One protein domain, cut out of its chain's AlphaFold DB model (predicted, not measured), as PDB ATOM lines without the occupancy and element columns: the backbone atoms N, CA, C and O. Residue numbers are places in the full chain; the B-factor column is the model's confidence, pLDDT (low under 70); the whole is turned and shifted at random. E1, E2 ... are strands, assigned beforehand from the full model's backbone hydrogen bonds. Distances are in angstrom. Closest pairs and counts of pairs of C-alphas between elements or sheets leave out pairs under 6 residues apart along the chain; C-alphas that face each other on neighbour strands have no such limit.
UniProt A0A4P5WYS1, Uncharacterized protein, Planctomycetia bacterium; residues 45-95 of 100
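Overview. This is residues 45 to 95 of the 100 residues of an uncharacterized protein of Planctomycetia bacterium (UniProt A0A4P5WYS1). With little regular structure, the model is a long two-stranded hairpin, E1 then E2, with a wide loop, residues 67 to 84, arching away from it and a tail, residues 88 to 95, running back alongside E2. The printed part has 51 residues, with two named strands, no named helix and an antiparallel sheet of order E1 - E2; the class is all strand, though named elements hold only 18 residues. The whole is only just compact, close to loose, with a radius of gyration of the C-alphas of 11.7 A, and elongated, spanning 35 by 19 by 14 A.

Arrangement. E1, residues 46 to 55, and E2, residues 59 to 66, form a hairpin with a tight link, antiparallel at 164 degrees. N 47 and O 65, 2.7 A, and N 61 and O 53, 2.8 A, are within hydrogen-bond range.

Along the chain. E1 is 24.3 A long from C-alpha 46 at (-36.678, 36.458, -43.069). E2 is 23.1 A long, ending at C-alpha 66 at (-36.547, 35.466, -47.368).

Size, cuts and confidence. The farthest C-alphas, of Glu 68 and Gly 85, are 35.3 A apart. The printed part has no cut. Residue 57 and residues 85 to 95 have pLDDT under 70.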
ATOM      1  N   ARG A  45     -40.159  38.935 -45.361       82.31
ATOM      2  CA  ARG A  45     -39.762  38.441 -44.042       82.31
ATOM      3  C   ARG A  45     -38.626  37.448 -44.181       82.31
ATOM      4  O   ARG A  45     -38.622  36.616 -45.089       82.31
ATOM      5  N   VAL A  46     -37.710  37.485 -43.221       84.50
ATOM      6  CA  VAL A  46     -36.678  36.458 -43.069       84.50
ATOM      7  C   VAL A  46     -37.347  35.155 -42.625       84.50
ATOM      8  O   VAL A  46     -38.057  35.120 -41.621       84.50
ATOM      9  N   GLN A  47     -37.141  34.091 -43.392       85.19
ATOM     10  CA  GLN A  47     -37.564  32.728 -43.075       85.19
ATOM     11  C   GLN A  47     -36.480  31.951 -42.337       85.19
ATOM     12  O   GLN A  47     -36.798  31.195 -41.421       85.19
ATOM     13  N   SER A  48     -35.213  32.114 -42.726       82.31
ATOM     14  CA  SER A  48     -34.103  31.434 -42.066       82.31
ATOM     15  C   SER A  48     -32.832  32.274 -42.042       82.31
ATOM     16  O   SER A  48     -32.579  33.096 -42.922       82.31
ATOM     17  N   LEU A  49     -32.042  32.030 -40.997       85.00
ATOM     18  CA  LEU A  49     -30.703  32.558 -40.796       85.00
ATOM     19  C   LEU A  49     -29.803  31.385 -40.399       85.00
ATOM     20  O   LEU A  49     -30.094  30.684 -39.428       85.00
ATOM     21  N   SER A  50     -28.721  31.167 -41.139       83.88
ATOM     22  CA  SER A  50     -27.784  30.068 -40.876       83.88
ATOM     23  C   SER A  50     -26.351  30.476 -41.178       83.88
ATOM     24  O   SER A  50     -26.107  31.111 -42.202       83.88
ATOM     25  N   ALA A  51     -25.403  30.069 -40.333       80.88
ATOM     26  CA  ALA A  51     -23.984  30.203 -40.640       80.88
ATOM     27  C   ALA A  51     -23.610  29.241 -41.780       80.88
ATOM     28  O   ALA A  51     -24.007  28.074 -41.766       80.88
ATOM     29  N   VAL A  52     -22.876  29.745 -42.768       80.81
ATOM     30  CA  VAL A  52     -22.351  28.962 -43.900       80.81
ATOM     31  C   VAL A  52     -20.913  28.557 -43.628       80.81
ATOM     32  O   VAL A  52     -20.543  27.408 -43.842       80.81
ATOM     33  N   ASP A  53     -20.127  29.512 -43.139       76.12
ATOM     34  CA  ASP A  53     -18.728  29.340 -42.788       76.12
ATOM     35  C   ASP A  53     -18.393  30.282 -41.628       76.12
ATOM     36  O   ASP A  53     -18.990  31.356 -41.503       76.12
ATOM     37  N   PHE A  54     -17.478  29.886 -40.750       76.25
ATOM     38  CA  PHE A  54     -17.025  30.743 -39.661       76.25
ATOM     39  C   PHE A  54     -15.629  30.355 -39.175       76.25
ATOM     40  O   PHE A  54     -15.335  29.197 -38.906       76.25
ATOM     41  N   GLU A  55     -14.799  31.370 -38.957       76.44
ATOM     42  CA  GLU A  55     -13.423  31.230 -38.481       76.44
ATOM     43  C   GLU A  55     -13.273  31.877 -37.116       76.44
ATOM     44  O   GLU A  55     -12.987  33.069 -37.044       76.44
ATOM     45  N   ALA A  56     -13.533  31.140 -36.035       73.12
ATOM     46  CA  ALA A  56     -13.674  31.660 -34.668       73.12
ATOM     47  C   ALA A  56     -12.932  32.994 -34.400       73.12
ATOM     48  O   ALA A  56     -11.710  33.021 -34.290       73.12
ATOM     49  N   LYS A  57     -13.705  34.083 -34.238       69.81
ATOM     50  CA  LYS A  57     -13.271  35.469 -33.956       69.81
ATOM     51  C   LYS A  57     -12.745  36.325 -35.138       69.81
ATOM     52  O   LYS A  57     -12.522  37.509 -34.904       69.81
ATOM     53  N   THR A  58     -12.613  35.808 -36.369       70.56
ATOM     54  CA  THR A  58     -11.913  36.431 -37.540       70.56
ATOM     55  C   THR A  58     -12.697  36.771 -38.852       70.56
ATOM     56  O   THR A  58     -12.890  37.960 -39.108       70.56
ATOM     57  N   SER A  59     -13.235  35.820 -39.661       72.56
ATOM     58  CA  SER A  59     -14.416  35.958 -40.608       72.56
ATOM     59  C   SER A  59     -15.685  35.045 -40.388       72.56
ATOM     60  O   SER A  59     -15.537  33.850 -40.131       72.56
ATOM     61  N   ALA A  60     -16.928  35.539 -40.549       76.44
ATOM     62  CA  ALA A  60     -18.154  34.708 -40.502       76.44
ATOM     63  C   ALA A  60     -19.097  35.001 -41.682       76.44
ATOM     64  O   ALA A  60     -19.395  36.157 -41.968       76.44
ATOM     65  N   MET A  61     -19.596  33.955 -42.339       76.75
ATOM     66  CA  MET A  61     -20.524  34.039 -43.466       76.75
ATOM     67  C   MET A  61     -21.907  33.537 -43.069       76.75
ATOM     68  O   MET A  61     -22.048  32.456 -42.490       76.75
ATOM     69  N   TRP A  62     -22.938  34.292 -43.441       78.19
ATOM     70  CA  TRP A  62     -24.325  33.985 -43.114       78.19
ATOM     71  C   TRP A  62     -25.160  33.819 -44.381       78.19
ATOM     72  O   TRP A  62     -24.932  34.461 -45.397       78.19
ATOM     73  N   ASN A  63     -26.150  32.938 -44.328       78.94
ATOM     74  CA  ASN A  63     -27.176  32.825 -45.352       78.94
ATOM     75  C   ASN A  63     -28.508  33.303 -44.776       78.94
ATOM     76  O   ASN A  63     -28.883  32.896 -43.672       78.94
ATOM     77  N   LEU A  64     -29.202  34.153 -45.529       82.38
ATOM     78  CA  LEU A  64     -30.450  34.805 -45.146       82.38
ATOM     79  C   LEU A  64     -31.517  34.470 -46.187       82.38
ATOM     80  O   LEU A  64     -31.557  35.048 -47.271       82.38
ATOM     81  N   GLN A  65     -32.417  33.549 -45.852       80.38
ATOM     82  CA  GLN A  65     -33.527  33.213 -46.735       80.38
ATOM     83  C   GLN A  65     -34.722  34.105 -46.425       80.38
ATOM     84  O   GLN A  65     -35.177  34.161 -45.283       80.38
ATOM     85  N   PHE A  66     -35.288  34.728 -47.452       82.62
ATOM     86  CA  PHE A  66     -36.547  35.466 -47.368       82.62
ATOM     87  C   PHE A  66     -37.703  34.643 -47.945       82.62
ATOM     88  O   PHE A  66     -37.489  33.723 -48.735       82.62
ATOM     89  N   ASN A  67     -38.940  34.958 -47.557       80.56
ATOM     90  CA  ASN A  67     -40.141  34.309 -48.104       80.56
ATOM     91  C   ASN A  67     -40.503  34.769 -49.521       80.56
ATOM     92  O   ASN A  67     -41.361  34.163 -50.160       80.56
ATOM     93  N   GLU A  68     -39.874  35.839 -49.983       78.00
ATOM     94  CA  GLU A  68     -40.029  36.424 -51.304       78.00
ATOM     95  C   GLU A  68     -38.708  37.100 -51.711       78.00
ATOM     96  O   GLU A  68     -37.897  37.412 -50.835       78.00
ATOM     97  N   PRO A  69     -38.444  37.295 -53.016       74.94
ATOM     98  CA  PRO A  69     -37.232  37.963 -53.475       74.94
ATOM     99  C   PRO A  69     -37.121  39.375 -52.894       74.94
ATOM    100  O   PRO A  69     -38.050  40.173 -53.012       74.94
ATOM    101  N   VAL A  70     -35.963  39.686 -52.317       78.12
ATOM    102  CA  VAL A  70     -35.604  41.028 -51.849       78.12
ATOM    103  C   VAL A  70     -34.403  41.492 -52.663       78.12
ATOM    104  O   VAL A  70     -33.514  40.691 -52.941       78.12
ATOM    105  N   THR A  71     -34.418  42.750 -53.093       78.94
ATOM    106  CA  THR A  71     -33.385  43.336 -53.956       78.94
ATOM    107  C   THR A  71     -32.786  44.570 -53.310       78.94
ATOM    108  O   THR A  71     -33.545  45.374 -52.761       78.94
ATOM    109  N   GLY A  72     -31.482  44.781 -53.492       75.62
ATOM    110  CA  GLY A  72     -30.800  45.988 -53.023       75.62
ATOM    111  C   GLY A  72     -30.583  45.987 -51.517       75.62
ATOM    112  O   GLY A  72     -30.641  47.052 -50.913       75.62
ATOM    113  N   VAL A  73     -30.400  44.796 -50.941       78.12
ATOM    114  CA  VAL A  73     -30.032  44.614 -49.544       78.12
ATOM    115  C   VAL A  73     -28.552  44.280 -49.497       78.12
ATOM    116  O   VAL A  73     -28.109  43.276 -50.047       78.12
ATOM    117  N   ASP A  74     -27.776  45.102 -48.810       77.06
ATOM    118  CA  ASP A  74     -26.347  44.856 -48.637       77.06
ATOM    119  C   ASP A  74     -25.947  44.872 -47.156       77.06
ATOM    120  O   ASP A  74     -26.781  44.992 -46.259       77.06
ATOM    121  N   MET A  75     -24.653  44.700 -46.868       73.12
ATOM    122  CA  MET A  75     -24.154  44.703 -45.487       73.12
ATOM    123  C   MET A  75     -24.494  45.976 -44.708       73.12
ATOM    124  O   MET A  75     -24.582  45.916 -43.483       73.12
ATOM    125  N   THR A  76     -24.648  47.120 -45.374       79.12
ATOM    126  CA  THR A  76     -24.922  48.399 -44.709       79.12
ATOM    127  C   THR A  76     -26.324  48.464 -44.106       79.12
ATOM    128  O   THR A  76     -26.544  49.243 -43.176       79.12
ATOM    129  N   ASP A  77     -27.232  47.585 -44.538       80.88
ATOM    130  CA  ASP A  77     -28.567  47.426 -43.954       80.88
ATOM    131  C   ASP A  77     -28.567  46.615 -42.648       80.88
ATOM    132  O   ASP A  77     -29.566  46.600 -41.919       80.88
ATOM    133  N   PHE A  78     -27.461  45.942 -42.314       78.25
ATOM    134  CA  PHE A  78     -27.360  45.089 -41.134       78.25
ATOM    135  C   PHE A  78     -26.438  45.688 -40.078       78.25
ATOM    136  O   PHE A  78     -25.325  46.132 -40.343       78.25
ATOM    137  N   GLN A  79     -26.881  45.615 -38.824       79.12
ATOM    138  CA  GLN A  79     -26.011  45.837 -37.676       79.12
ATOM    139  C   GLN A  79     -25.645  44.497 -37.058       79.12
ATOM    140  O   GLN A  79     -26.516  43.742 -36.626       79.12
ATOM    141  N   VAL A  80     -24.347  44.222 -36.978       75.62
ATOM    142  CA  VAL A  80     -23.830  43.076 -36.233       75.62
ATOM    143  C   VAL A  80     -23.267  43.561 -34.915       75.62
ATOM    144  O   VAL A  80     -22.432  44.460 -34.867       75.62
ATOM    145  N   THR A  81     -23.742  42.949 -33.836       79.12
ATOM    146  CA  THR A  81     -23.198  43.147 -32.495       79.12
ATOM    147  C   THR A  81     -22.292  41.958 -32.185       79.12
ATOM    148  O   THR A  81     -22.809  40.879 -31.896       79.12
ATOM    149  N   PRO A  82     -20.961  42.097 -32.312       74.06
ATOM    150  CA  PRO A  82     -20.038  41.017 -32.001       74.06
ATOM    151  C   PRO A  82     -19.946  40.791 -30.488       74.06
ATOM    152  O   PRO A  82     -19.919  41.743 -29.705       74.06
ATOM    153  N   ASP A  83     -19.831  39.528 -30.081       74.81
ATOM    154  CA  ASP A  83     -19.418  39.177 -28.723       74.81
ATOM    155  C   ASP A  83     -17.987  39.665 -28.433       74.81
ATOM    156  O   ASP A  83     -17.188  39.945 -29.333       74.81
ATOM    157  N   VAL A  84     -17.630  39.750 -27.151       75.69
ATOM    158  CA  VAL A  84     -16.297  40.201 -26.733       75.69
ATOM    159  C   VAL A  84     -15.189  39.369 -27.401       75.69
ATOM    160  O   VAL A  84     -15.161  38.140 -27.325       75.69
ATOM    161  N   GLY A  85     -14.237  40.060 -28.036       68.19
ATOM    162  CA  GLY A  85     -13.068  39.442 -28.671       68.19
ATOM    163  C   GLY A  85     -13.293  38.924 -30.092       68.19
ATOM    164  O   GLY A  85     -12.454  38.179 -30.590       68.19
ATOM    165  N   VAL A  86     -14.397  39.307 -30.732       69.62
ATOM    166  CA  VAL A  86     -14.705  39.019 -32.132       69.62
ATOM    167  C   VAL A  86     -14.441  40.263 -32.991       69.62
ATOM    168  O   VAL A  86     -14.929  41.343 -32.671       69.62
ATOM    169  N   THR A  87     -13.682  40.128 -34.087       64.31
ATOM    170  CA  THR A  87     -13.232  41.261 -34.926       64.31
ATOM    171  C   THR A  87     -13.757  41.225 -36.364       64.31
ATOM    172  O   THR A  87     -13.133  41.824 -37.238       64.31
ATOM    173  N   TRP A  88     -14.837  40.479 -36.637       64.38
ATOM    174  CA  TRP A  88     -15.297  40.193 -38.004       64.38
ATOM    175  C   TRP A  88     -15.385  41.459 -38.885       64.38
ATOM    176  O   TRP A  88     -15.938  42.472 -38.462       64.38
ATOM    177  N   GLN A  89     -14.866  41.376 -40.119       54.59
ATOM    178  CA  GLN A  89     -14.786  42.496 -41.079       54.59
ATOM    179  C   GLN A  89     -15.719  42.347 -42.297       54.59
ATOM    180  O   GLN A  89     -15.770  43.247 -43.131       54.59
ATOM    181  N   SER A  90     -16.429  41.220 -42.442       55.75
ATOM    182  CA  SER A  90     -17.263  40.948 -43.621       55.75
ATOM    183  C   SER A  90     -18.360  39.918 -43.317       55.75
ATOM    184  O   SER A  90     -18.078  38.902 -42.681       55.75
ATOM    185  N   ILE A  91     -19.587  40.196 -43.763       61.62
ATOM    186  CA  ILE A  91     -20.807  39.373 -43.710       61.62
ATOM    187  C   ILE A  91     -21.354  39.240 -45.138       61.62
ATOM    188  O   ILE A  91     -21.892  40.192 -45.690       61.62
ATOM    189  N   ASP A  92     -21.245  38.073 -45.761       63.59
ATOM    190  CA  ASP A  92     -21.913  37.850 -47.051       63.59
ATOM    191  C   ASP A  92     -23.422  37.671 -46.811       63.59
ATOM    192  O   ASP A  92     -23.801  36.943 -45.894       63.59
ATOM    193  N   VAL A  93     -24.277  38.335 -47.594       61.94
ATOM    194  CA  VAL A  93     -25.741  38.221 -47.504       61.94
ATOM    195  C   VAL A  93     -26.252  37.687 -48.830       61.94
ATOM    196  O   VAL A  93     -26.208  38.365 -49.849       61.94
ATOM    197  N   ARG A  94     -26.758  36.454 -48.820       61.22
ATOM    198  CA  ARG A  94     -27.360  35.831 -50.003       61.22
ATOM    199  C   ARG A  94     -28.862  35.728 -49.817       61.22
ATOM    200  O   ARG A  94     -29.345  34.781 -49.210       61.22
ATOM    201  N   GLY A  95     -29.598  36.713 -50.320       54.84
ATOM    202  CA  GLY A  95     -31.053  36.629 -50.447       54.84
ATOM    203  C   GLY A  95     -31.449  35.902 -51.732       54.84
ATOM    204  O   GLY A  95     -30.714  35.933 -52.717       54.84
TER     205      GLY A  95